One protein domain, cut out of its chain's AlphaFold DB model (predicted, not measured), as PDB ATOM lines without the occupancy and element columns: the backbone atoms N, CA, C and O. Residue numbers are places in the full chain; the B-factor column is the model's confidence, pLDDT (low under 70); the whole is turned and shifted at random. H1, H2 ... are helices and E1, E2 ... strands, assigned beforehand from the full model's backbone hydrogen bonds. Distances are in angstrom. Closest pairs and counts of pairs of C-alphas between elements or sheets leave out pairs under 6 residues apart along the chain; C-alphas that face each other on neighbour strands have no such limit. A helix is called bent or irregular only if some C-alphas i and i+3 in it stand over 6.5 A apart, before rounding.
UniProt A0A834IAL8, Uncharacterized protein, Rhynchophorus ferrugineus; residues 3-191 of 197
ATOM      1  N   LEU A   3       1.611  26.229   6.417       96.25
ATOM      2  CA  LEU A   3       2.213  26.447   5.109       96.25
ATOM      3  C   LEU A   3       3.525  27.209   5.298       96.25
ATOM      4  O   LEU A   3       3.578  28.212   6.011       96.25
ATOM      5  N   ILE A   4       4.590  26.737   4.662       97.31
ATOM      6  CA  ILE A   4       5.930  27.310   4.771       97.31
ATOM      7  C   ILE A   4       6.359  27.810   3.397       97.31
ATOM      8  O   ILE A   4       6.296  27.072   2.415       97.31
ATOM      9  N   LEU A   5       6.828  29.054   3.340       96.19
ATOM     10  CA  LEU A   5       7.333  29.686   2.125       96.19
ATOM     11  C   LEU A   5       8.805  30.028   2.284       96.19
ATOM     12  O   LEU A   5       9.163  30.830   3.149       96.19
ATOM     13  N   SER A   6       9.639  29.460   1.416       95.06
ATOM     14  CA  SER A   6      11.067  29.762   1.358       95.06
ATOM     15  C   SER A   6      11.412  30.601   0.133       95.06
ATOM     16  O   SER A   6      11.233  30.155  -0.997       95.06
ATOM     17  N   TYR A   7      11.906  31.819   0.331       92.12
ATOM     18  CA  TYR A   7      12.240  32.743  -0.750       92.12
ATOM     19  C   TYR A   7      13.757  32.786  -0.959       92.12
ATOM     20  O   TYR A   7      14.485  33.331  -0.123       92.12
ATOM     21  N   TRP A   8      14.221  32.277  -2.106       81.81
ATOM     22  CA  TRP A   8      15.638  32.304  -2.504       81.81
ATOM     23  C   TRP A   8      15.938  33.303  -3.636       81.81
ATOM     24  O   TRP A   8      17.065  33.774  -3.749       81.81
ATOM     25  N   ALA A   9      14.945  33.662  -4.460       75.38
ATOM     26  CA  ALA A   9      15.115  34.578  -5.591       75.38
ATOM     27  C   ALA A   9      13.958  35.591  -5.672       75.38
ATOM     28  O   ALA A   9      12.877  35.302  -6.181       75.38
ATOM     29  N   GLY A  10      14.191  36.811  -5.177       79.62
ATOM     30  CA  GLY A  10      13.189  37.881  -5.200       79.62
ATOM     31  C   GLY A  10      11.967  37.597  -4.316       79.62
ATOM     32  O   GLY A  10      12.031  36.820  -3.369       79.62
ATOM     33  N   ASN A  11      10.852  38.286  -4.581       78.44
ATOM     34  CA  ASN A  11       9.626  38.208  -3.765       78.44
ATOM     35  C   ASN A  11       8.460  37.475  -4.444       78.44
ATOM     36  O   ASN A  11       7.428  37.294  -3.811       78.44
ATOM     37  N   GLN A  12       8.598  37.094  -5.715       71.94
ATOM     38  CA  GLN A  12       7.479  36.579  -6.515       71.94
ATOM     39  C   GLN A  12       7.414  35.048  -6.543       71.94
ATOM     40  O   GLN A  12       6.340  34.488  -6.737       71.94
ATOM     41  N   ILE A  13       8.542  34.374  -6.306       75.81
ATOM     42  CA  ILE A  13       8.648  32.915  -6.334       75.81
ATOM     43  C   ILE A  13       9.156  32.445  -4.972       75.81
ATOM     44  O   ILE A  13      10.193  32.909  -4.490       75.81
ATOM     45  N   ALA A  14       8.404  31.537  -4.358       86.69
ATOM     46  CA  ALA A  14       8.727  30.893  -3.095       86.69
ATOM     47  C   ALA A  14       8.585  29.369  -3.192       86.69
ATOM     48  O   ALA A  14       7.787  28.834  -3.961       86.69
ATOM     49  N   HIS A  15       9.355  28.657  -2.379       90.88
ATOM     50  CA  HIS A  15       9.303  27.205  -2.297       90.88
ATOM     51  C   HIS A  15       8.230  26.903  -1.280       90.88
ATOM     52  O   HIS A  15       8.343  27.373  -0.147       90.88
ATOM     53  N   THR A  16       7.196  26.179  -1.687       92.06
ATOM     54  CA  THR A  16       6.057  25.900  -0.814       92.06
ATOM     55  C   THR A  16       6.236  24.529  -0.183       92.06
ATOM     56  O   THR A  16       6.389  23.532  -0.888       92.06
ATOM     57  N   LEU A  17       6.226  24.485   1.146       95.50
ATOM     58  CA  LEU A  17       6.215  23.259   1.934       95.50
ATOM     59  C   LEU A  17       4.978  23.255   2.834       95.50
ATOM     60  O   LEU A  17       4.446  24.312   3.180       95.50
ATOM     61  N   MET A  18       4.567  22.065   3.260       96.88
ATOM     62  CA  MET A  18       3.479  21.883   4.223       96.88
ATOM     63  C   MET A  18       3.992  21.153   5.454       96.88
ATOM     64  O   MET A  18       4.733  20.182   5.325       96.88
ATOM     65  N   SER A  19       3.574  21.591   6.638       97.38
ATOM     66  CA  SER A  19       3.894  20.939   7.905       97.38
ATOM     67  C   SER A  19       2.643  20.516   8.666       97.38
ATOM     68  O   SER A  19       1.740  21.314   8.945       97.38
ATOM     69  N   PHE A  20       2.606  19.243   9.047       97.06
ATOM     70  CA  PHE A  20       1.503  18.608   9.759       97.06
ATOM     71  C   PHE A  20       1.897  18.350  11.207       97.06
ATOM     72  O   PHE A  20       3.007  17.905  11.487       97.06
ATOM     73  N   GLY A  21       0.984  18.638  12.136       94.62
ATOM     74  CA  GLY A  21       1.191  18.389  13.561       94.62
ATOM     75  C   GLY A  21       0.341  17.257  14.091       94.62
ATOM     76  O   GLY A  21      -0.830  17.142  13.737       94.62
ATOM     77  N   PHE A  22       0.941  16.483  14.984       93.75
ATOM     78  CA  PHE A  22       0.317  15.371  15.682       93.75
ATOM     79  C   PHE A  22      -0.025  15.762  17.123       93.75
ATOM     80  O   PHE A  22       0.489  16.743  17.668       93.75
ATOM     81  N   SER A  23      -0.921  15.001  17.750       91.81
ATOM     82  CA  SER A  23      -1.429  15.282  19.101       91.81
ATOM     83  C   SER A  23      -0.369  15.189  20.203       91.81
ATOM     84  O   SER A  23      -0.563  15.741  21.279       91.81
ATOM     85  N   ASP A  24       0.748  14.512  19.950       91.06
ATOM     86  CA  ASP A  24       1.901  14.392  20.855       91.06
ATOM     87  C   ASP A  24       2.929  15.538  20.703       91.06
ATOM     88  O   ASP A  24       3.982  15.569  21.361       91.06
ATOM     89  N   GLY A  25       2.620  16.499  19.827       88.62
ATOM     90  CA  GLY A  25       3.451  17.654  19.514       88.62
ATOM     91  C   GLY A  25       4.515  17.402  18.446       88.62
ATOM     92  O   GLY A  25       5.241  18.342  18.124       88.62
ATOM     93  N   GLN A  26       4.618  16.191  17.887       91.94
ATOM     94  CA  GLN A  26       5.498  15.935  16.746       91.94
ATOM     95  C   GLN A  26       4.998  16.658  15.492       91.94
ATOM     96  O   GLN A  26       3.806  16.956  15.338       91.94
ATOM     97  N   LYS A  27       5.936  16.954  14.592       94.94
ATOM     98  CA  LYS A  27       5.694  17.679  13.347       94.94
ATOM     99  C   LYS A  27       6.413  16.974  12.207       94.94
ATOM    100  O   LYS A  27       7.560  16.576  12.364       94.94
ATOM    101  N   VAL A  28       5.743  16.844  11.069       96.38
ATOM    102  CA  VAL A  28       6.346  16.326   9.835       96.38
ATOM    103  C   VAL A  28       6.110  17.336   8.731       96.38
ATOM    104  O   VAL A  28       4.969  17.720   8.467       96.38
ATOM    105  N   SER A  29       7.196  17.754   8.093       97.12
ATOM    106  CA  SER A  29       7.171  18.621   6.922       97.12
ATOM    107  C   SER A  29       7.315  17.812   5.645       97.12
ATOM    108  O   SER A  29       8.112  16.881   5.575       97.12
ATOM    109  N   PHE A  30       6.578  18.211   4.618       96.00
ATOM    110  CA  PHE A  30       6.689  17.680   3.271       96.00
ATOM    111  C   PHE A  30       7.176  18.768   2.333       96.00
ATOM    112  O   PHE A  30       6.612  19.864   2.280       96.00
ATOM    113  N   SER A  31       8.188  18.425   1.548       92.25
ATOM    114  CA  SER A  31       8.624  19.228   0.419       92.25
ATOM    115  C   SER A  31       8.463  18.448  -0.871       92.25
ATOM    116  O   SER A  31       8.802  17.266  -0.938       92.25
ATOM    117  N   ILE A  32       7.946  19.118  -1.893       87.75
ATOM    118  CA  ILE A  32       7.910  18.592  -3.251       87.75
ATOM    119  C   ILE A  32       9.141  19.143  -3.959       87.75
ATOM    120  O   ILE A  32       9.257  20.346  -4.182       87.75
ATOM    121  N   GLU A  33      10.071  18.254  -4.265       82.69
ATOM    122  CA  GLU A  33      11.374  18.561  -4.834       82.69
ATOM    123  C   GLU A  33      11.482  18.011  -6.255       82.69
ATOM    124  O   GLU A  33      10.782  17.075  -6.645       82.69
ATOM    125  N   ILE A  34      12.414  18.574  -7.018       71.06
ATOM    126  CA  ILE A  34      12.844  17.991  -8.288       71.06
ATOM    127  C   ILE A  34      13.990  17.006  -8.039       71.06
ATOM    128  O   ILE A  34      14.945  17.309  -7.317       71.06
ATOM    129  N   ARG A  35      13.926  15.839  -8.673       66.38
ATOM    130  CA  ARG A  35      15.037  14.897  -8.784       66.38
ATOM    131  C   ARG A  35      15.663  15.063 -10.167       66.38
ATOM    132  O   ARG A  35      14.979  14.977 -11.181       66.38
ATOM    133  N   LYS A  36      16.962  15.360 -10.176       54.75
ATOM    134  CA  LYS A  36      17.763  15.554 -11.390       54.75
ATOM    135  C   LYS A  36      18.503  14.279 -11.753       54.75
ATOM    136  O   LYS A  36      18.930  13.551 -10.851       54.75
ATOM    137  N   GLU A  37      18.747  14.089 -13.041       55.38
ATOM    138  CA  GLU A  37      19.785  13.174 -13.514       55.38
ATOM    139  C   GLU A  37      21.171  13.848 -13.480       55.38
ATOM    140  O   GLU A  37      21.294  15.070 -13.347       55.38
ATOM    141  N   ALA A  38      22.241  13.046 -13.504       50.06
ATOM    142  CA  ALA A  38      23.612  13.503 -13.240       50.06
ATOM    143  C   ALA A  38      24.160  14.508 -14.277       50.06
ATOM    144  O   ALA A  38      25.150  15.190 -14.009       50.06
ATOM    145  N   ASP A  39      23.529  14.609 -15.442       52.81
ATOM    146  CA  ASP A  39      23.901  15.461 -16.572       52.81
ATOM    147  C   ASP A  39      23.084  16.769 -16.660       52.81
ATOM    148  O   ASP A  39      23.331  17.609 -17.534       52.81
ATOM    149  N   GLU A  40      22.154  17.015 -15.732       47.34
ATOM    150  CA  GLU A  40      21.274  18.182 -15.784       47.34
ATOM    151  C   GLU A  40      21.756  19.370 -14.932       47.34
ATOM    152  O   GLU A  40      21.803  19.330 -13.699       47.34
ATOM    153  N   GLN A  41      22.029  20.511 -15.578       46.69
ATOM    154  CA  GLN A  41      22.335  21.760 -14.872       46.69
ATOM    155  C   GLN A  41      21.077  22.454 -14.324       46.69
ATOM    156  O   GLN A  41      20.060  22.589 -15.009       46.69
ATOM    157  N   PHE A  42      21.159  22.941 -13.080       45.09
ATOM    158  CA  PHE A  42      20.100  23.736 -12.455       45.09
ATOM    159  C   PHE A  42      20.078  25.154 -13.013       45.09
ATOM    160  O   PHE A  42      21.096  25.841 -13.006       45.09
ATOM    161  N   SER A  43      18.899  25.637 -13.383       46.03
ATOM    162  CA  SER A  43      18.656  27.067 -13.533       46.03
ATOM    163  C   SER A  43      17.481  27.441 -12.641       46.03
ATOM    164  O   SER A  43      16.431  26.814 -12.711       46.03
ATOM    165  N   SER A  44      17.637  28.455 -11.795       45.19
ATOM    166  CA  SER A  44      16.566  28.959 -10.923       45.19
ATOM    167  C   SER A  44      15.377  29.528 -11.709       45.19
ATOM    168  O   SER A  44      14.267  29.555 -11.189       45.19
ATOM    169  N   ILE A  45      15.604  29.937 -12.964       44.34
ATOM    170  CA  ILE A  45      14.569  30.378 -13.910       44.34
ATOM    171  C   ILE A  45      14.319  29.290 -14.965       44.34
ATOM    172  O   ILE A  45      13.178  28.932 -15.207       44.34
ATOM    173  N   GLY A  46      15.364  28.695 -15.548       41.75
ATOM    174  CA  GLY A  46      15.258  27.651 -16.580       41.75
ATOM    175  C   GLY A  46      14.727  26.298 -16.082       41.75
ATOM    176  O   GLY A  46      14.172  25.534 -16.864       41.75
ATOM    177  N   GLY A  47      14.846  26.010 -14.785       44.47
ATOM    178  CA  GLY A  47      14.314  24.807 -14.145       44.47
ATOM    179  C   GLY A  47      12.787  24.799 -14.066       44.47
ATOM    180  O   GLY A  47      12.185  23.733 -14.060       44.47
ATOM    181  N   PHE A  48      12.137  25.963 -14.140       45.50
ATOM    182  CA  PHE A  48      10.687  26.014 -14.341       45.50
ATOM    183  C   PHE A  48      10.263  25.424 -15.698       45.50
ATOM    184  O   PHE A  48       9.134  24.972 -15.823       45.50
ATOM    185  N   PHE A  49      11.156  25.369 -16.695       43.78
ATOM    186  CA  PHE A  49      10.843  25.007 -18.084       43.78
ATOM    187  C   PHE A  49      11.252  23.578 -18.489       43.78
ATOM    188  O   PHE A  49      11.115  23.221 -19.659       43.78
ATOM    189  N   ARG A  50      11.767  22.749 -17.570       46.31
ATOM    190  CA  ARG A  50      12.215  21.371 -17.874       46.31
ATOM    191  C   ARG A  50      11.257  20.314 -17.330       46.31
ATOM    192  O   ARG A  50      10.436  20.608 -16.469       46.31
ATOM    193  N   LYS A  51      11.328  19.088 -17.853       50.72
ATOM    194  CA  LYS A  51      10.627  17.924 -17.292       50.72
ATOM    195  C   LYS A  51      11.531  17.293 -16.241       50.72
ATOM    196  O   LYS A  51      12.537  16.714 -16.622       50.72
ATOM    197  N   TYR A  52      11.195  17.419 -14.964       58.03
ATOM    198  CA  TYR A  52      11.932  16.743 -13.895       58.03
ATOM    199  C   TYR A  52      11.104  15.593 -13.323       58.03
ATOM    200  O   TYR A  52       9.867  15.617 -13.360       58.03
ATOM    201  N   GLU A  53      11.791  14.589 -12.780       62.41
ATOM    202  CA  GLU A  53      11.163  13.631 -11.877       62.41
ATOM    203  C   GLU A  53      10.800  14.357 -10.574       62.41
ATOM    204  O   GLU A  53      11.600  15.119 -10.029       62.41
ATOM    205  N   LEU A  54       9.589  14.140 -10.064       74.56
ATOM    206  CA  LEU A  54       9.189  14.687  -8.769       74.56
ATOM    207  C   LEU A  54       9.606  13.760  -7.633       74.56
ATOM    208  O   LEU A  54       9.470  12.541  -7.728       74.56
ATOM    209  N   ALA A  55      10.027  14.354  -6.525       82.44
ATOM    210  CA  ALA A  55      10.259  13.672  -5.264       82.44
ATOM    211  C   ALA A  55       9.433  14.336  -4.161       82.44
ATOM    212  O   ALA A  55       9.419  15.557  -4.029       82.44
ATOM    213  N   ILE A  56       8.762  13.531  -3.340       88.38
ATOM    214  CA  ILE A  56       8.137  14.007  -2.104       88.38
ATOM    215  C   ILE A  56       9.060  13.624  -0.959       88.38
ATOM    216  O   ILE A  56       9.316  12.444  -0.729       88.38
ATOM    217  N   VAL A  57       9.564  14.632  -0.256       91.12
ATOM    218  CA  VAL A  57      10.503  14.474   0.851       91.12
ATOM    219  C   VAL A  57       9.767  14.759   2.160       91.12
ATOM    220  O   VAL A  57       9.567  15.933   2.490       91.12
ATOM    221  N   PRO A  58       9.341  13.720   2.903       94.44
ATOM    222  CA  PRO A  58       8.965  13.869   4.300       94.44
ATOM    223  C   PRO A  58      10.225  14.059   5.153       94.44
ATOM    224  O   PRO A  58      11.197  13.318   5.007       94.44
ATOM    225  N   ALA A  59      10.215  15.039   6.048       95.56
ATOM    226  CA  ALA A  59      11.336  15.334   6.928       95.56
ATOM    227  C   ALA A  59      10.878  15.998   8.231       95.56
ATOM    228  O   ALA A  59       9.780  16.556   8.328       95.56
ATOM    229  N   ASP A  60      11.761  15.970   9.223       95.19
ATOM    230  CA  ASP A  60      11.627  16.798  10.412       95.19
ATOM    231  C   ASP A  60      11.727  18.290  10.043       95.19
ATOM    232  O   ASP A  60      12.456  18.675   9.121       95.19
ATOM    233  N   GLU A  61      11.005  19.147  10.768       96.31
ATOM    234  CA  GLU A  61      11.034  20.596  10.533       96.31
ATOM    235  C   GLU A  61      12.440  21.169  10.681       96.31
ATOM    236  O   GLU A  61      12.844  22.006   9.872       96.31
ATOM    237  N   LYS A  62      13.205  20.699  11.673       96.00
ATOM    238  CA  LYS A  62      14.588  21.128  11.860       96.00
ATOM    239  C   LYS A  62      15.384  20.830  10.604       96.00
ATOM    240  O   LYS A  62      16.029  21.722  10.087       96.00
ATOM    241  N   ASP A  63      15.309  19.626  10.058       93.94
ATOM    242  CA  ASP A  63      16.189  19.250   8.951       93.94
ATOM    243  C   ASP A  63      15.847  20.000   7.658       93.94
ATOM    244  O   ASP A  63      16.741  20.485   6.965       93.94
ATOM    245  N   ILE A  64      14.560  20.169   7.342       94.88
ATOM    246  CA  ILE A  64      14.163  20.761   6.059       94.88
ATOM    247  C   ILE A  64      14.069  22.290   6.083       94.88
ATOM    248  O   ILE A  64      14.321  22.937   5.059       94.88
ATOM    249  N   ILE A  65      13.733  22.880   7.232       97.06
ATOM    250  CA  ILE A  65      13.560  24.328   7.386       97.06
ATOM    251  C   ILE A  65      14.876  24.983   7.830       97.06
ATOM    252  O   ILE A  65      15.257  25.990   7.235       97.06
ATOM    253  N   TYR A  66      15.635  24.394   8.769       96.56
ATOM    254  CA  TYR A  66      16.910  24.968   9.239       96.56
ATOM    255  C   TYR A  66      17.922  25.106   8.105       96.56
ATOM    256  O   TYR A  66      18.585  26.135   7.981       96.56
ATOM    257  N   THR A  67      18.030  24.103   7.224       94.81
ATOM    258  CA  THR A  67      18.920  24.206   6.058       94.81
ATOM    259  C   THR A  67      18.588  25.433   5.208       94.81
ATOM    260  O   THR A  67      19.495  26.105   4.721       94.81
ATOM    261  N   ARG A  68      17.307  25.775   5.059       95.56
ATOM    262  CA  ARG A  68      16.869  26.938   4.282       95.56
ATOM    263  C   ARG A  68      17.133  28.241   5.031       95.56
ATOM    264  O   ARG A  68      17.792  29.122   4.484       95.56
ATOM    265  N   SER A  69      16.699  28.343   6.287       96.50
ATOM    266  CA  SER A  69      16.799  29.583   7.066       96.50
ATOM    267  C   SER A  69      18.218  29.916   7.530       96.50
ATOM    268  O   SER A  69      18.583  31.089   7.534       96.50
ATOM    269  N   ASN A  70      19.013  28.915   7.920       96.00
ATOM    270  CA  ASN A  70      20.290  29.105   8.622       96.00
ATOM    271  C   ASN A  70      21.522  28.758   7.779       96.00
ATOM    272  O   ASN A  70      22.563  29.379   7.958       96.00
ATOM    273  N   ILE A  71      21.432  27.770   6.882       95.25
ATOM    274  CA  ILE A  71      22.579  27.371   6.045       95.25
ATOM    275  C   ILE A  71      22.563  28.117   4.711       95.25
ATOM    276  O   ILE A  71      23.577  28.664   4.285       95.25
ATOM    277  N   ARG A  72      21.401  28.167   4.052       93.81
ATOM    278  CA  ARG A  72      21.227  28.831   2.752       93.81
ATOM    279  C   ARG A  72      20.826  30.302   2.860       93.81
ATOM    280  O   ARG A  72      20.864  31.000   1.853       93.81
ATOM    281  N   ASN A  73      20.479  30.773   4.061       92.75
ATOM    282  CA  ASN A  73      20.024  32.143   4.325       92.75
ATOM    283  C   ASN A  73      18.822  32.568   3.456       92.75
ATOM    284  O   ASN A  73      18.660  33.740   3.114       92.75
ATOM    285  N   GLU A  74      17.967  31.611   3.089       95.50
ATOM    286  CA  GLU A  74      16.692  31.875   2.426       95.50
ATOM    287  C   GLU A  74      15.765  32.601   3.409       95.50
ATOM    288  O   GLU A  74      15.800  32.337   4.613       95.50
ATOM    289  N   ARG A  75      14.913  33.512   2.926       96.06
ATOM    290  CA  ARG A  75      13.904  34.138   3.798       96.06
ATOM    291  C   ARG A  75      12.739  33.182   3.938       96.06
ATOM    292  O   ARG A  75      12.053  32.920   2.950       96.06
ATOM    293  N   VAL A  76      12.515  32.685   5.143       97.62
ATOM    294  CA  VAL A  76      11.520  31.653   5.408       97.62
ATOM    295  C   VAL A  76      10.380  32.223   6.241       97.62
ATOM    296  O   VAL A  76      10.586  32.950   7.217       97.62
ATOM    297  N   TYR A  77       9.161  31.887   5.838       97.81
ATOM    298  CA  TYR A  77       7.934  32.315   6.489       97.81
ATOM    299  C   TYR A  77       7.054  31.105   6.777       97.81
ATOM    300  O   TYR A  77       6.980  30.202   5.948       97.81
ATOM    301  N   ILE A  78       6.374  31.106   7.919       97.56
ATOM    302  CA  ILE A  78       5.416  30.066   8.298       97.56
ATOM    303  C   ILE A  78       4.048  30.693   8.593       97.56
ATOM    304  O   ILE A  78       3.939  31.642   9.370       97.56
ATOM    305  N   TYR A  79       3.012  30.165   7.950       96.62
ATOM    306  CA  TYR A  79       1.638  30.647   8.032       96.62
ATOM    307  C   TYR A  79       0.733  29.519   8.541       96.62
ATOM    308  O   TYR A  79       0.712  28.449   7.928       96.62
ATOM    309  N   PRO A  80      -0.014  29.722   9.640       94.56
ATOM    310  CA  PRO A  80      -0.969  28.725  10.102       94.56
ATOM    311  C   PRO A  80      -2.125  28.615   9.104       94.56
ATOM    312  O   PRO A  80      -2.647  29.628   8.641       94.56
ATOM    313  N   ILE A  81      -2.527  27.387   8.784       92.00
ATOM    314  CA  ILE A  81      -3.659  27.111   7.893       92.00
ATOM    315  C   ILE A  81      -4.831  26.599   8.721       92.00
ATOM    316  O   ILE A  81      -4.723  25.565   9.395       92.00
ATOM    317  N   THR A  82      -5.949  27.319   8.643       86.31
ATOM    318  CA  THR A  82      -7.221  26.931   9.256       86.31
ATOM    319  C   THR A  82      -8.031  26.116   8.257       86.31
ATOM    320  O   THR A  82      -8.318  26.586   7.164       86.31
ATOM    321  N   MET A  83      -8.388  24.886   8.623       88.06
ATOM    322  CA  MET A  83      -9.288  24.022   7.854       88.06
ATOM    323  C   MET A  83      -9.883  22.941   8.756       88.06
ATOM    324  O   MET A  83      -9.437  22.758   9.895       88.06
ATOM    325  N   SER A  84     -10.868  22.197   8.248       93.00
ATOM    326  CA  SER A  84     -11.442  21.068   8.977       93.00
ATOM    327  C   SER A  84     -10.371  20.008   9.284       93.00
ATOM    328  O   SER A  84      -9.431  19.781   8.515       93.00
ATOM    329  N   LYS A  85     -10.513  19.323  10.427       93.06
ATOM    330  CA  LYS A  85      -9.606  18.226  10.800       93.06
ATOM    331  C   LYS A  85      -9.612  17.108   9.753       93.06
ATOM    332  O   LYS A  85      -8.561  16.530   9.494       93.06
ATOM    333  N   GLN A  86     -10.773  16.839   9.158       95.75
ATOM    334  CA  GLN A  86     -10.928  15.854   8.094       95.75
ATOM    335  C   GLN A  86     -10.081  16.235   6.872       95.75
ATOM    336  O   GLN A  86      -9.226  15.451   6.471       95.75
ATOM    337  N   ASN A  87     -10.216  17.464   6.365       94.88
ATOM    338  CA  ASN A  87      -9.481  17.922   5.180       94.88
ATOM    339  C   ASN A  87      -7.966  17.910   5.429       94.88
ATOM    340  O   ASN A  87      -7.189  17.500   4.569       94.88
ATOM    341  N   MET A  88      -7.533  18.271   6.641       95.25
ATOM    342  CA  MET A  88      -6.122  18.190   7.036       95.25
ATOM    343  C   MET A  88      -5.585  16.750   7.002       95.25
ATOM    344  O   MET A  88      -4.454  16.525   6.567       95.25
ATOM    345  N   GLN A  89      -6.373  15.776   7.466       96.19
ATOM    346  CA  GLN A  89      -6.003  14.358   7.443       96.19
ATOM    347  C   GLN A  89      -5.983  13.803   6.016       96.19
ATOM    348  O   GLN A  89      -5.044  13.094   5.656       96.19
ATOM    349  N   GLU A  90      -6.972  14.150   5.196       96.75
ATOM    350  CA  GLU A  90      -7.036  13.740   3.790       96.75
ATOM    351  C   GLU A  90      -5.865  14.315   2.980       96.75
ATOM    352  O   GLU A  90      -5.252  13.598   2.184       96.75
ATOM    353  N   LEU A  91      -5.464  15.564   3.242       95.94
ATOM    354  CA  LEU A  91      -4.301  16.169   2.593       95.94
ATOM    355  C   LEU A  91      -3.000  15.476   3.015       95.94
ATOM    356  O   LEU A  91      -2.156  15.180   2.169       95.94
ATOM    357  N   PHE A  92      -2.846  15.152   4.302       96.94
ATOM    358  CA  PHE A  92      -1.704  14.371   4.788       96.94
ATOM    359  C   PHE A  92      -1.620  12.995   4.107       96.94
ATOM    360  O   PHE A  92      -0.552  12.591   3.644       96.94
ATOM    361  N   LEU A  93      -2.745  12.281   3.998       96.56
ATOM    362  CA  LEU A  93      -2.800  10.990   3.310       96.56
ATOM    363  C   LEU A  93      -2.500  11.125   1.812       96.56
ATOM    364  O   LEU A  93      -1.811  10.267   1.261       96.56
ATOM    365  N   SER A  94      -2.935  12.213   1.175       94.88
ATOM    366  CA  SER A  94      -2.632  12.505  -0.232       94.88
ATOM    367  C   SER A  94      -1.126  12.643  -0.475       94.88
ATOM    368  O   SER A  94      -0.605  12.071  -1.433       94.88
ATOM    369  N   TYR A  95      -0.391  13.301   0.431       94.25
ATOM    370  CA  TYR A  95       1.075  13.350   0.376       94.25
ATOM    371  C   TYR A  95       1.714  11.956   0.440       94.25
ATOM    372  O   TYR A  95       2.619  11.657  -0.342       94.25
ATOM    373  N   LEU A  96       1.238  11.092   1.344       94.38
ATOM    374  CA  LEU A  96       1.749   9.724   1.481       94.38
ATOM    375  C   LEU A  96       1.453   8.876   0.240       94.38
ATOM    376  O   LEU A  96       2.342   8.184  -0.253       94.38
ATOM    377  N   GLN A  97       0.232   8.956  -0.290       91.44
ATOM    378  CA  GLN A  97      -0.179   8.234  -1.495       91.44
ATOM    379  C   GLN A  97       0.633   8.671  -2.715       91.44
ATOM    380  O   GLN A  97       1.121   7.827  -3.466       91.44
ATOM    381  N   GLN A  98       0.835   9.977  -2.892       87.88
ATOM    382  CA  GLN A  98       1.657  10.504  -3.980       87.88
ATOM    383  C   GLN A  98       3.121  10.076  -3.830       87.88
ATOM    384  O   GLN A  98       3.737   9.660  -4.811       87.88
ATOM    385  N   GLY A  99       3.666  10.104  -2.609       88.06
ATOM    386  CA  GLY A  99       5.024   9.634  -2.328       88.06
ATOM    387  C   GLY A  99       5.189   8.142  -2.624       88.06
ATOM    388  O   GLY A  99       6.138   7.745  -3.300       88.06
ATOM    389  N   GLN A 100       4.226   7.318  -2.202       88.56
ATOM    390  CA  GLN A 100       4.197   5.889  -2.512       88.56
ATOM    391  C   GLN A 100       4.110   5.641  -4.021       88.56
ATOM    392  O   GLN A 100       4.849   4.807  -4.545       88.56
ATOM    393  N   ALA A 101       3.246   6.372  -4.727       85.06
ATOM    394  CA  ALA A 101       3.091   6.240  -6.170       85.06
ATOM    395  C   ALA A 101       4.383   6.599  -6.918       85.06
ATOM    396  O   ALA A 101       4.751   5.887  -7.846       85.06
ATOM    397  N   LEU A 102       5.090   7.656  -6.502       83.62
ATOM    398  CA  LEU A 102       6.388   8.039  -7.073       83.62
ATOM    399  C   LEU A 102       7.483   7.006  -6.781       83.62
ATOM    400  O   LEU A 102       8.324   6.753  -7.639       83.62
ATOM    401  N   ASN A 103       7.457   6.385  -5.599       83.62
ATOM    402  CA  ASN A 103       8.401   5.329  -5.234       83.62
ATOM    403  C   ASN A 103       8.183   4.036  -6.044       83.62
ATOM    404  O   ASN A 103       9.138   3.332  -6.355       83.62
ATOM    405  N   GLN A 104       6.931   3.715  -6.381       83.69
ATOM    406  CA  GLN A 104       6.588   2.541  -7.195       83.69
ATOM    407  C   GLN A 104       6.789   2.792  -8.695       83.69
ATOM    408  O   GLN A 104       7.278   1.920  -9.414       83.69
ATOM    409  N   HIS A 105       6.405   3.978  -9.167       77.06
ATOM    410  CA  HIS A 105       6.441   4.365 -10.571       77.06
ATOM    411  C   HIS A 105       6.965   5.803 -10.701       77.06
ATOM    412  O   HIS A 105       6.203   6.749 -10.459       77.06
ATOM    413  N   PRO A 106       8.235   6.002 -11.111       72.31
ATOM    414  CA  PRO A 106       8.742   7.341 -11.369       72.31
ATOM    415  C   PRO A 106       7.895   7.993 -12.466       72.31
ATOM    416  O   PRO A 106       7.600   7.390 -13.502       72.31
ATOM    417  N   ARG A 107       7.449   9.223 -12.211       63.41
ATOM    418  CA  ARG A 107       6.615   9.998 -13.134       63.41
ATOM    419  C   ARG A 107       7.342  11.278 -13.530       63.41
ATOM    420  O   ARG A 107       7.839  12.010 -12.677       63.41
ATOM    421  N   TRP A 108       7.344  11.546 -14.832       57.88
ATOM    422  CA  TRP A 108       7.864  12.771 -15.432       57.88
ATOM    423  C   TRP A 108       6.769  13.835 -15.436       57.88
ATOM    424  O   TRP A 108       5.697  13.605 -16.001       57.88
ATOM    425  N   TYR A 109       7.031  14.998 -14.842       57.25
ATOM    426  CA  TYR A 109       6.070  16.104 -14.791       57.25
ATOM    427  C   TYR A 109       6.570  17.317 -15.579       57.25
ATOM    428  O   TYR A 109       7.769  17.568 -15.675       57.25
ATOM    429  N   ASN A 110       5.643  18.091 -16.152       52.56
ATOM    430  CA  ASN A 110       5.967  19.373 -16.777       52.56
ATOM    431  C   ASN A 110       6.081  20.448 -15.684       52.56
ATOM    432  O   ASN A 110       5.060  20.886 -15.156       52.56
ATOM    433  N   THR A 111       7.293  20.914 -15.373       50.19
ATOM    434  CA  THR A 111       7.553  21.803 -14.217       50.19
ATOM    435  C   THR A 111       6.832  23.160 -14.281       50.19
ATOM    436  O   THR A 111       6.567  23.760 -13.243       50.19
ATOM    437  N   LEU A 112       6.416  23.622 -15.472       47.25
ATOM    438  CA  LEU A 112       5.602  24.840 -15.618       47.25
ATOM    439  C   LEU A 112       4.190  24.698 -15.032       47.25
ATOM    440  O   LEU A 112       3.647  25.673 -14.522       47.25
ATOM    441  N   LEU A 113       3.596  23.503 -15.121       50.44
ATOM    442  CA  LEU A 113       2.224  23.215 -14.674       50.44
ATOM    443  C   LEU A 113       2.192  22.379 -13.385       50.44
ATOM    444  O   LEU A 113       1.174  22.315 -12.704       50.44
ATOM    445  N   SER A 114       3.311  21.751 -13.029       57.94
ATOM    446  CA  SER A 114       3.449  20.842 -11.893       57.94
ATOM    447  C   SER A 114       4.664  21.258 -11.068       57.94
ATOM    448  O   SER A 114       5.749  20.691 -11.195       57.94
ATOM    449  N   ASN A 115       4.486  22.298 -10.258       69.25
ATOM    450  CA  ASN A 115       5.474  22.764  -9.291       69.25
ATOM    451  C   ASN A 115       5.028  22.412  -7.861       69.25
ATOM    452  O   ASN A 115       3.959  21.839  -7.650       69.25
ATOM    453  N   CYS A 116       5.856  22.748  -6.867       74.44
ATOM    454  CA  CYS A 116       5.555  22.445  -5.467       74.44
ATOM    455  C   CYS A 116       4.213  23.028  -4.996       74.44
ATOM    456  O   CYS A 116       3.547  22.410  -4.177       74.44
ATOM    457  N   THR A 117       3.786  24.172  -5.528       79.69
ATOM    458  CA  THR A 117       2.528  24.824  -5.166       79.69
ATOM    459  C   THR A 117       1.341  24.236  -5.919       79.69
ATOM    460  O   THR A 117       0.343  23.899  -5.287       79.69
ATOM    461  N   THR A 118       1.425  24.059  -7.242       80.31
ATOM    462  CA  THR A 118       0.281  23.557  -8.029       80.31
ATOM    463  C   THR A 118      -0.122  22.153  -7.603       80.31
ATOM    464  O   THR A 118      -1.306  21.878  -7.484       80.31
ATOM    465  N   ILE A 119       0.837  21.302  -7.236       84.94
ATOM    466  CA  ILE A 119       0.544  19.942  -6.766       84.94
ATOM    467  C   ILE A 119      -0.167  19.948  -5.410       84.94
ATOM    468  O   ILE A 119      -1.024  19.103  -5.164       84.94
ATOM    469  N   ILE A 120       0.157  20.897  -4.527       87.50
ATOM    470  CA  ILE A 120      -0.565  21.070  -3.260       87.50
ATOM    471  C   ILE A 120      -2.011  21.464  -3.536       87.50
ATOM    472  O   ILE A 120      -2.922  20.891  -2.943       87.50
ATOM    473  N   PHE A 121      -2.217  22.411  -4.451       88.12
ATOM    474  CA  PHE A 121      -3.550  22.847  -4.850       88.12
ATOM    475  C   PHE A 121      -4.330  21.730  -5.546       88.12
ATOM    476  O   PHE A 121      -5.497  21.549  -5.225       88.12
ATOM    477  N   ASP A 122      -3.699  20.923  -6.398       87.19
ATOM    478  CA  ASP A 122      -4.329  19.759  -7.030       87.19
ATOM    479  C   ASP A 122      -4.767  18.723  -5.985       87.19
ATOM    480  O   ASP A 122      -5.880  18.202  -6.051       87.19
ATOM    481  N   MET A 123      -3.916  18.431  -4.990       90.25
ATOM    482  CA  MET A 123      -4.288  17.552  -3.875       90.25
ATOM    483  C   MET A 123      -5.454  18.133  -3.075       90.25
ATOM    484  O   MET A 123      -6.388  17.404  -2.753       90.25
ATOM    485  N   MET A 124      -5.422  19.435  -2.784       90.56
ATOM    486  CA  MET A 124      -6.476  20.090  -2.019       90.56
ATOM    487  C   MET A 124      -7.798  20.141  -2.791       90.56
ATOM    488  O   MET A 124      -8.835  19.827  -2.223       90.56
ATOM    489  N   ASN A 125      -7.770  20.431  -4.090       88.69
ATOM    490  CA  ASN A 125      -8.961  20.520  -4.934       88.69
ATOM    491  C   ASN A 125      -9.696  19.173  -5.090       88.69
ATOM    492  O   ASN A 125     -10.893  19.153  -5.364       88.69
ATOM    493  N   ASN A 126      -8.999  18.046  -4.893       89.50
ATOM    494  CA  ASN A 126      -9.617  16.716  -4.828       89.50
ATOM    495  C   ASN A 126     -10.333  16.439  -3.492       89.50
ATOM    496  O   ASN A 126     -11.131  15.508  -3.423       89.50
ATOM    497  N   ILE A 127     -10.031  17.215  -2.449       91.06
ATOM    498  CA  ILE A 127     -10.630  17.118  -1.110       91.06
ATOM    499  C   ILE A 127     -11.797  18.099  -1.003       91.06
ATOM    500  O   ILE A 127     -12.925  17.725  -0.690       91.06
ATOM    501  N   GLU A 128     -11.527  19.366  -1.299       89.31
ATOM    502  CA  GLU A 128     -12.493  20.454  -1.285       89.31
ATOM    503  C   GLU A 128     -12.136  21.433  -2.407       89.31
ATOM    504  O   GLU A 128     -10.961  21.780  -2.537       89.31
ATOM    505  N   PRO A 129     -13.106  21.889  -3.220       87.50
ATOM    506  CA  PRO A 129     -12.825  22.824  -4.299       87.50
ATOM    507  C   PRO A 129     -12.105  24.078  -3.799       87.50
ATOM    508  O   PRO A 129     -12.596  24.772  -2.909       87.50
ATOM    509  N   VAL A 130     -10.959  24.384  -4.406       85.62
ATOM    510  CA  VAL A 130     -10.164  25.578  -4.097       85.62
ATOM    511  C   VAL A 130     -10.217  26.531  -5.295       85.62
ATOM    512  O   VAL A 130     -10.059  26.069  -6.430       85.62
ATOM    513  N   PRO A 131     -10.427  27.846  -5.098       84.69
ATOM    514  CA  PRO A 131     -10.449  28.799  -6.201       84.69
ATOM    515  C   PRO A 131      -9.177  28.763  -7.050       84.69
ATOM    516  O   PRO A 131      -8.051  28.757  -6.549       84.69
ATOM    517  N   VAL A 132      -9.364  28.761  -8.370       77.94
ATOM    518  CA  VAL A 132      -8.252  28.867  -9.318       77.94
ATOM    519  C   VAL A 132      -7.716  30.290  -9.274       77.94
ATOM    520  O   VAL A 132      -8.429  31.237  -9.602       77.94
ATOM    521  N   ASP A 133      -6.441  30.437  -8.923       85.31
ATOM    522  CA  ASP A 133      -5.808  31.742  -8.764       85.31
ATOM    523  C   ASP A 133      -4.399  31.760  -9.375       85.31
ATOM    524  O   ASP A 133      -3.608  30.824  -9.237       85.31
ATOM    525  N   TYR A 134      -4.045  32.851 -10.056       80.00
ATOM    526  CA  TYR A 134      -2.720  33.026 -10.662       80.00
ATOM    527  C   TYR A 134      -1.585  33.040  -9.618       80.00
ATOM    528  O   TYR A 134      -0.430  32.743  -9.939       80.00
ATOM    529  N   ARG A 135      -1.899  33.353  -8.356       85.25
ATOM    530  CA  ARG A 135      -0.978  33.346  -7.208       85.25
ATOM    531  C   ARG A 135      -0.520  31.940  -6.824       85.25
ATOM    532  O   ARG A 135       0.485  31.813  -6.132       85.25
ATOM    533  N   VAL A 136      -1.172  30.894  -7.333       77.62
ATOM    534  CA  VAL A 136      -0.679  29.508  -7.259       77.62
ATOM    535  C   VAL A 136       0.594  29.336  -8.095       77.62
ATOM    536  O   VAL A 136       1.513  28.624  -7.696       77.62
ATOM    537  N   LEU A 137       0.694  30.029  -9.235       73.44
ATOM    538  CA  LEU A 137       1.904  30.040 -10.068       73.44
ATOM    539  C   LEU A 137       2.959  31.008  -9.517       73.44
ATOM    540  O   LEU A 137       4.156  30.731  -9.577       73.44
ATOM    541  N   LEU A 138       2.514  32.132  -8.951       81.00
ATOM    542  CA  LEU A 138       3.359  33.107  -8.259       81.00
ATOM    543  C   LEU A 138       3.347  32.846  -6.755       81.00
ATOM    544  O   LEU A 138       2.846  33.660  -5.979       81.00
ATOM    545  N   SER A 139       3.917  31.715  -6.346       81.19
ATOM    546  CA  SER A 139       3.860  31.210  -4.969       81.19
ATOM    547  C   SER A 139       4.330  32.205  -3.896       81.19
ATOM    548  O   SER A 139       3.931  32.116  -2.734       81.19
ATOM    549  N   GLY A 140       5.126  33.217  -4.261       85.00
ATOM    550  CA  GLY A 140       5.488  34.309  -3.360       85.00
ATOM    551  C   GLY A 140       4.312  35.187  -2.906       85.00
ATOM    552  O   GLY A 140       4.433  35.865  -1.882       85.00
ATOM    553  N   LEU A 141       3.189  35.150  -3.627       88.75
ATOM    554  CA  LEU A 141       1.950  35.885  -3.359       88.75
ATOM    555  C   LEU A 141       0.906  35.065  -2.589       88.75
ATOM    556  O   LEU A 141      -0.139  35.613  -2.233       88.75
ATOM    557  N   LEU A 142       1.192  33.799  -2.265       91.38
ATOM    558  CA  LEU A 142       0.287  32.950  -1.486       91.38
ATOM    559  C   LEU A 142      -0.209  33.577  -0.174       91.38
ATOM    560  O   LEU A 142      -1.378  33.383   0.131       91.38
ATOM    561  N   PRO A 143       0.568  34.384   0.581       93.38
ATOM    562  CA  PRO A 143       0.033  35.016   1.786       93.38
ATOM    563  C   PRO A 143      -1.151  35.950   1.505       93.38
ATOM    564  O   PRO A 143      -2.070  36.013   2.309       93.38
ATOM    565  N   SER A 144      -1.150  36.649   0.360       93.19
ATOM    566  CA  SER A 144      -2.295  37.473  -0.058       93.19
ATOM    567  C   SER A 144      -3.495  36.626  -0.471       93.19
ATOM    568  O   SER A 144      -4.614  36.971  -0.132       93.19
ATOM    569  N   TYR A 145      -3.256  35.487  -1.125       92.50
ATOM    570  CA  TYR A 145      -4.308  34.536  -1.477       92.50
ATOM    571  C   TYR A 145      -4.982  33.959  -0.228       92.50
ATOM    572  O   TYR A 145      -6.191  34.046  -0.082       92.50
ATOM    573  N   LEU A 146      -4.194  33.466   0.731       92.12
ATOM    574  CA  LEU A 146      -4.719  32.934   1.992       92.12
ATOM    575  C   LEU A 146      -5.476  33.984   2.814       92.12
ATOM    576  O   LEU A 146      -6.331  33.635   3.619       92.12
ATOM    577  N   TYR A 147      -5.126  35.259   2.658       93.56
ATOM    578  CA  TYR A 147      -5.835  36.355   3.299       93.56
ATOM    579  C   TYR A 147      -7.176  36.628   2.620       93.56
ATOM    580  O   TYR A 147      -8.175  36.749   3.316       93.56
ATOM    581  N   ASP A 148      -7.219  36.681   1.290       93.31
ATOM    582  CA  ASP A 148      -8.464  36.915   0.545       93.31
ATOM    583  C   ASP A 148      -9.467  35.758   0.701       93.31
ATOM    584  O   ASP A 148     -10.668  35.999   0.722       93.31
ATOM    585  N   GLU A 149      -8.975  34.527   0.876       90.88
ATOM    586  CA  GLU A 149      -9.783  33.317   1.097       90.88
ATOM    587  C   GLU A 149     -10.114  33.051   2.582       90.88
ATOM    588  O   GLU A 149     -10.438  31.925   2.957       90.88
ATOM    589  N   ASP A 150      -9.964  34.052   3.459       90.94
ATOM    590  CA  ASP A 150     -10.259  33.976   4.904       90.94
ATOM    591  C   ASP A 150      -9.511  32.867   5.683       90.94
ATOM    592  O   ASP A 150      -9.813  32.575   6.845       90.94
ATOM    593  N   VAL A 151      -8.474  32.268   5.088       90.69
ATOM    594  CA  VAL A 151      -7.624  31.263   5.746       90.69
ATOM    595  C   VAL A 151      -6.747  31.922   6.816       90.69
ATOM    596  O   VAL A 151      -6.520  31.346   7.888       90.69
ATOM    597  N   LEU A 152      -6.260  33.137   6.540       93.12
ATOM    598  CA  LEU A 152      -5.565  33.995   7.500       93.12
ATOM    599  C   LEU A 152      -6.524  35.022   8.106       93.12
ATOM    600  O   LEU A 152      -7.217  35.742   7.398       93.12
ATOM    601  N   SER A 153      -6.487  35.162   9.433       92.31
ATOM    602  CA  SER A 153      -7.326  36.129  10.151       92.31
ATOM    603  C   SER A 153      -7.082  37.573   9.694       92.31
ATOM    604  O   SER A 153      -5.950  38.065   9.750       92.31
ATOM    605  N   HIS A 154      -8.165  38.285   9.367       94.38
ATOM    606  CA  HIS A 154      -8.169  39.727   9.073       94.38
ATOM    607  C   HIS A 154      -7.981  40.621  10.302       94.38
ATOM    608  O   HIS A 154      -7.927  41.843  10.178       94.38
ATOM    609  N   GLN A 155      -7.827  40.044  11.499       94.88
ATOM    610  CA  GLN A 155      -7.396  40.803  12.677       94.88
ATOM    611  C   GLN A 155      -6.010  41.440  12.473       94.88
ATOM    612  O   GLN A 155      -5.690  42.449  13.105       94.88
ATOM    613  N   TYR A 156      -5.186  40.857  11.600       95.69
ATOM    614  CA  TYR A 156      -3.846  41.333  11.282       95.69
ATOM    615  C   TYR A 156      -3.753  41.654   9.797       95.69
ATOM    616  O   TYR A 156      -4.090  40.826   8.962       95.69
ATOM    617  N   SER A 157      -3.211  42.814   9.449       96.94
ATOM    618  CA  SER A 157      -2.857  43.137   8.065       96.94
ATOM    619  C   SER A 157      -1.831  42.148   7.492       96.94
ATOM    620  O   SER A 157      -1.029  41.561   8.222       96.94
ATOM    621  N   LEU A 158      -1.761  42.042   6.163       95.75
ATOM    622  CA  LEU A 158      -0.734  41.252   5.469       95.75
ATOM    623  C   LEU A 158       0.700  41.599   5.899       95.75
ATOM    624  O   LEU A 158       1.553  40.718   5.995       95.75
ATOM    625  N   ALA A 159       0.977  42.874   6.189       96.56
ATOM    626  CA  ALA A 159       2.282  43.310   6.678       96.56
ATOM    627  C   ALA A 159       2.584  42.763   8.085       96.56
ATOM    628  O   ALA A 159       3.703  42.314   8.346       96.56
ATOM    629  N   GLN A 160       1.587  42.755   8.975       97.25
ATOM    630  CA  GLN A 160       1.707  42.149  10.303       97.25
ATOM    631  C   GLN A 160       1.890  40.635  10.197       97.25
ATOM    632  O   GLN A 160       2.807  40.104  10.823       97.25
ATOM    633  N   TRP A 161       1.106  39.955   9.353       96.88
ATOM    634  CA  TRP A 161       1.286  38.530   9.067       96.88
ATOM    635  C   TRP A 161       2.695  38.224   8.577       96.88
ATOM    636  O   TRP A 161       3.359  37.359   9.140       96.88
ATOM    637  N   ARG A 162       3.199  38.973   7.592       95.56
ATOM    638  CA  ARG A 162       4.553  38.791   7.057       95.56
ATOM    639  C   ARG A 162       5.632  38.964   8.128       95.56
ATOM    640  O   ARG A 162       6.619  38.234   8.100       95.56
ATOM    641  N   ASN A 163       5.463  39.910   9.051       96.94
ATOM    642  CA  ASN A 163       6.399  40.115  10.155       96.94
ATOM    643  C   ASN A 163       6.357  38.937  11.144       96.94
ATOM    644  O   ASN A 163       7.380  38.302  11.386       96.94
ATOM    645  N   MET A 164       5.168  38.579  11.638       97.12
ATOM    646  CA  MET A 164       4.996  37.473  12.588       97.12
ATOM    647  C   MET A 164       5.416  36.119  12.000       97.12
ATOM    648  O   MET A 164       5.974  35.284  12.709       97.12
ATOM    649  N   ALA A 165       5.178  35.899  10.706       97.31
ATOM    650  CA  ALA A 165       5.508  34.664  10.004       97.31
ATOM    651  C   ALA A 165       7.008  34.492   9.740       97.31
ATOM    652  O   ALA A 165       7.444  33.367   9.515       97.31
ATOM    653  N   HIS A 166       7.805  35.566   9.751       97.75
ATOM    654  CA  HIS A 166       9.224  35.511   9.399       97.75
ATOM    655  C   HIS A 166      10.033  34.757  10.461       97.75
ATOM    656  O   HIS A 166      10.190  35.231  11.589       97.75
ATOM    657  N   ILE A 167      10.561  33.583  10.110       98.00
ATOM    658  CA  ILE A 167      11.184  32.697  11.104       98.00
ATOM    659  C   ILE A 167      12.662  32.995  11.330       98.00
ATOM    660  O   ILE A 167      13.160  32.707  12.412       98.00
ATOM    661  N   ASN A 168      13.371  33.562  10.345       97.75
ATOM    662  CA  ASN A 168      14.833  33.681  10.392       97.75
ATOM    663  C   ASN A 168      15.347  34.347  11.680       97.75
ATOM    664  O   ASN A 168      16.223  33.762  12.317       97.75
ATOM    665  N   PRO A 169      14.790  35.488  12.143       97.62
ATOM    666  CA  PRO A 169      15.256  36.115  13.381       97.62
ATOM    667  C   PRO A 169      15.031  35.239  14.620       97.62
ATOM    668  O   PRO A 169      15.790  35.328  15.580       97.62
ATOM    669  N   LYS A 170      14.012  34.371  14.593       97.12
ATOM    670  CA  LYS A 170      13.642  33.480  15.703       97.12
ATOM    671  C   LYS A 170      14.623  32.319  15.868       97.12
ATOM    672  O   LYS A 170      14.746  31.780  16.961       97.12
ATOM    673  N   VAL A 171      15.304  31.925  14.789       97.62
ATOM    674  CA  VAL A 171      16.179  30.741  14.762       97.62
ATOM    675  C   VAL A 171      17.629  31.046  14.393       97.62
ATOM    676  O   VAL A 171      18.432  30.121  14.320       97.62
ATOM    677  N   GLN A 172      18.002  32.313  14.185       96.19
ATOM    678  CA  GLN A 172      19.350  32.704  13.742       96.19
ATOM    679  C   GLN A 172      20.478  32.120  14.613       96.19
ATOM    680  O   GLN A 172      21.477  31.648  14.082       96.19
ATOM    681  N   ASN A 173      20.265  32.064  15.932       95.50
ATOM    682  CA  ASN A 173      21.238  31.582  16.917       95.50
ATOM    683  C   ASN A 173      20.892  30.179  17.439       95.50
ATOM    684  O   ASN A 173      21.321  29.791  18.519       95.50
ATOM    685  N   PHE A 174      20.073  29.411  16.715       96.81
ATOM    686  CA  PHE A 174      19.596  28.112  17.199       96.81
ATOM    687  C   PHE A 174      20.739  27.134  17.527       96.81
ATOM    688  O   PHE A 174      20.663  26.407  18.510       96.81
ATOM    689  N   ASN A 175      21.838  27.165  16.765       94.62
ATOM    690  CA  ASN A 175      23.021  26.324  16.998       94.62
ATOM    691  C   ASN A 175      23.827  26.695  18.255       94.62
ATOM    692  O   ASN A 175      24.733  25.951  18.627       94.62
ATOM    693  N   THR A 176      23.536  27.832  18.891       95.69
ATOM    694  CA  THR A 176      24.175  28.249  20.146       95.69
ATOM    695  C   THR A 176      23.290  27.997  21.364       95.69
ATOM    696  O   THR A 176      23.684  28.351  22.472       95.69
ATOM    697  N   LEU A 177      22.084  27.451  21.181       96.38
ATOM    698  CA  LEU A 177      21.175  27.132  22.282       96.38
ATOM    699  C   LEU A 177      21.577  25.810  22.948       96.38
ATOM    700  O   LEU A 177      22.145  24.929  22.302       96.38
ATOM    701  N   GLU A 178      21.250  25.667  24.235       96.69
ATOM    702  CA  GLU A 178      21.456  24.416  24.978       96.69
ATOM    703  C   GLU A 178      20.545  23.295  24.455       96.69
ATOM    704  O   GLU A 178      21.003  22.185  24.195       96.69
ATOM    705  N   ASP A 179      19.259  23.595  24.245       96.81
ATOM    706  CA  ASP A 179      18.307  22.675  23.621       96.81
ATOM    707  C   ASP A 179      18.273  22.901  22.104       96.81
ATOM    708  O   ASP A 179      17.729  23.895  21.619       96.81
ATOM    709  N   GLN A 180      18.835  21.959  21.347       96.00
ATOM    710  CA  GLN A 180      18.821  21.950  19.877       96.00
ATOM    711  C   GLN A 180      17.903  20.853  19.317       96.00
ATOM    712  O   GLN A 180      18.065  20.399  18.178       96.00
ATOM    713  N   SER A 181      16.936  20.395  20.117       95.81
ATOM    714  CA  SER A 181      15.974  19.379  19.705       95.81
ATOM    715  C   SER A 181      15.052  19.885  18.594       95.81
ATOM    716  O   SER A 181      14.713  21.068  18.498       95.81
ATOM    717  N   SER A 182      14.572  18.954  17.770       94.44
ATOM    718  CA  SER A 182      13.565  19.237  16.745       94.44
ATOM    719  C   SER A 182      12.276  19.820  17.319       94.44
ATOM    720  O   SER A 182      11.672  20.712  16.723       94.44
ATOM    721  N   ARG A 183      11.875  19.371  18.516       94.88
ATOM    722  CA  ARG A 183      10.704  19.899  19.225       94.88
ATOM    723  C   ARG A 183      10.890  21.379  19.557       94.88
ATOM    724  O   ARG A 183       9.992  22.171  19.274       94.88
ATOM    725  N   HIS A 184      12.047  21.756  20.097       96.19
ATOM    726  CA  HIS A 184      12.340  23.149  20.414       96.19
ATOM    727  C   HIS A 184      12.416  24.015  19.150       96.19
ATOM    728  O   HIS A 184      11.797  25.078  19.097       96.19
ATOM    729  N   TYR A 185      13.067  23.528  18.089       96.94
ATOM    730  CA  TYR A 185      13.090  24.223  16.798       96.94
ATOM    731  C   TYR A 185      11.671  24.499  16.268       96.94
ATOM    732  O   TYR A 185      11.339  25.632  15.915       96.94
ATOM    733  N   SER A 186      10.809  23.479  16.300       96.19
ATOM    734  CA  SER A 186       9.404  23.558  15.871       96.19
ATOM    735  C   SER A 186       8.600  24.598  16.668       96.19
ATOM    736  O   SER A 186       7.712  25.266  16.129       96.19
ATOM    737  N   GLN A 187       8.903  24.761  17.958       95.62
ATOM    738  CA  GLN A 187       8.297  25.789  18.808       95.62
ATOM    739  C   GLN A 187       8.817  27.188  18.454       95.62
ATOM    740  O   GLN A 187       8.020  28.117  18.296       95.62
ATOM    741  N   LEU A 188      10.131  27.342  18.271       96.88
ATOM    742  CA  LEU A 188      10.766  28.629  17.977       96.88
ATOM    743  C   LEU A 188      10.262  29.249  16.676       96.88
ATOM    744  O   LEU A 188       9.906  30.431  16.674       96.88
ATOM    745  N   ILE A 189      10.156  28.469  15.594       97.19
ATOM    746  CA  ILE A 189       9.682  28.985  14.296       97.19
ATOM    747  C   ILE A 189       8.247  29.536  14.373       97.19
ATOM    748  O   ILE A 189       7.898  30.470  13.647       97.19
ATOM    749  N   ARG A 190       7.438  29.042  15.320       96.56
ATOM    750  CA  ARG A 190       6.057  29.490  15.568       96.56
ATOM    751  C   ARG A 190       5.928  30.560  16.653       96.56
ATOM    752  O   ARG A 190       4.827  31.062  16.868       96.56
ATOM    753  N   SER A 191       7.012  30.945  17.326       95.56
ATOM    754  CA  SER A 191       6.944  31.956  18.389       95.56
ATOM    755  C   SER A 191       6.384  33.286  17.863       95.56
ATOM    756  O   SER A 191       6.730  33.734  16.770       95.56
TER     757      SER A 191
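Overview. This is residues 3 to 191 of the 197 residues of an uncharacterized protein of Rhynchophorus ferrugineus (UniProt A0A834IAL8). A strongly twisted sheet of six strands makes the middle and curls round H2 on one face, where H8 packs on H2; H3, H4, H5 and, beside edge strand E5, H6 lie on the other face. The printed part has 189 residues with eight named helices and six named strands, in the order E1 E2 E3 H1 E4 H2 E5 H3 E6 H4 H5 H6 H7 H8, class mixed. The sheet's order is E5 E1 E2 E3 E4 E6, antiparallel. The whole is compact, with a radius of gyration of the C-alphas of 16.5 A and spans of 42 by 37 by 34 A.

Along the chain. Find C-alpha 3 at (2.213, 26.447, 5.109), where E1, residues 3 to 9, begins. Then come E2, 13 to 21, 25.7 A; E3, 27 to 35, 24.2 A; H1, 46 to 49; E4, 51 to 59, 24.4 A; H2, 61 to 71, 14.1 A; and E5, 75 to 80. H3, 85 to 104, 28.8 A long, starts at (-9.606, 18.226, 10.800). After it read E6, 108 to 110; H4, 116 to 125; H5, 139 to 148, irregular, with C-alphas 140 and 143 7.5 A apart; H6, 158 to 165; H7, 168 to 171; and H8, 182 to 190, which ends with C-alpha 190 at (6.057, 29.490, 15.568).

Arrangement. Start at the meander E1 E2 E3, each strand the antiparallel neighbour of the one before, two hairpins: N 4 and O 17 are 2.8 A apart, N 20 and O 28 2.9 A. Beside them see N 33 and O 55 of E3 and E4, 2.8 A; N 109 and O 52 of E6 and E4, 3.3 A; N 5 and O 77 of E1 and E5, 2.9 A. Three layers have H2 and H8 on one face, H4 and H5 on the other. H2 touches H8 at a steep tilt of 64 degrees, C-alphas 62 and 182 closest at 5.3 A. H7 touches H8, C-alphas 170 and 188 closest at 6.1 A. H3 runs slantwise to the strands, 9.4 A over the sheet. H5 touches H6, C-alphas 144 and 158 closest at 6.9 A. H1 is not on the sheet. H3 and H6 have every O i to N i+4 pair within hydrogen-bond range; H2 has 5 of 7, H4 5 of 6, H5 4 of 6, H8 4 of 5; H1 and H7 are too short for one.

Size, cuts and confidence. The C-alphas farthest apart, Asp 39 and Gln 155, are 49.8 A apart. The printed part has no cut; the link H4 to H5 is long. Look for pLDDT under 70 at residues 35 to 53 and 107 to 115.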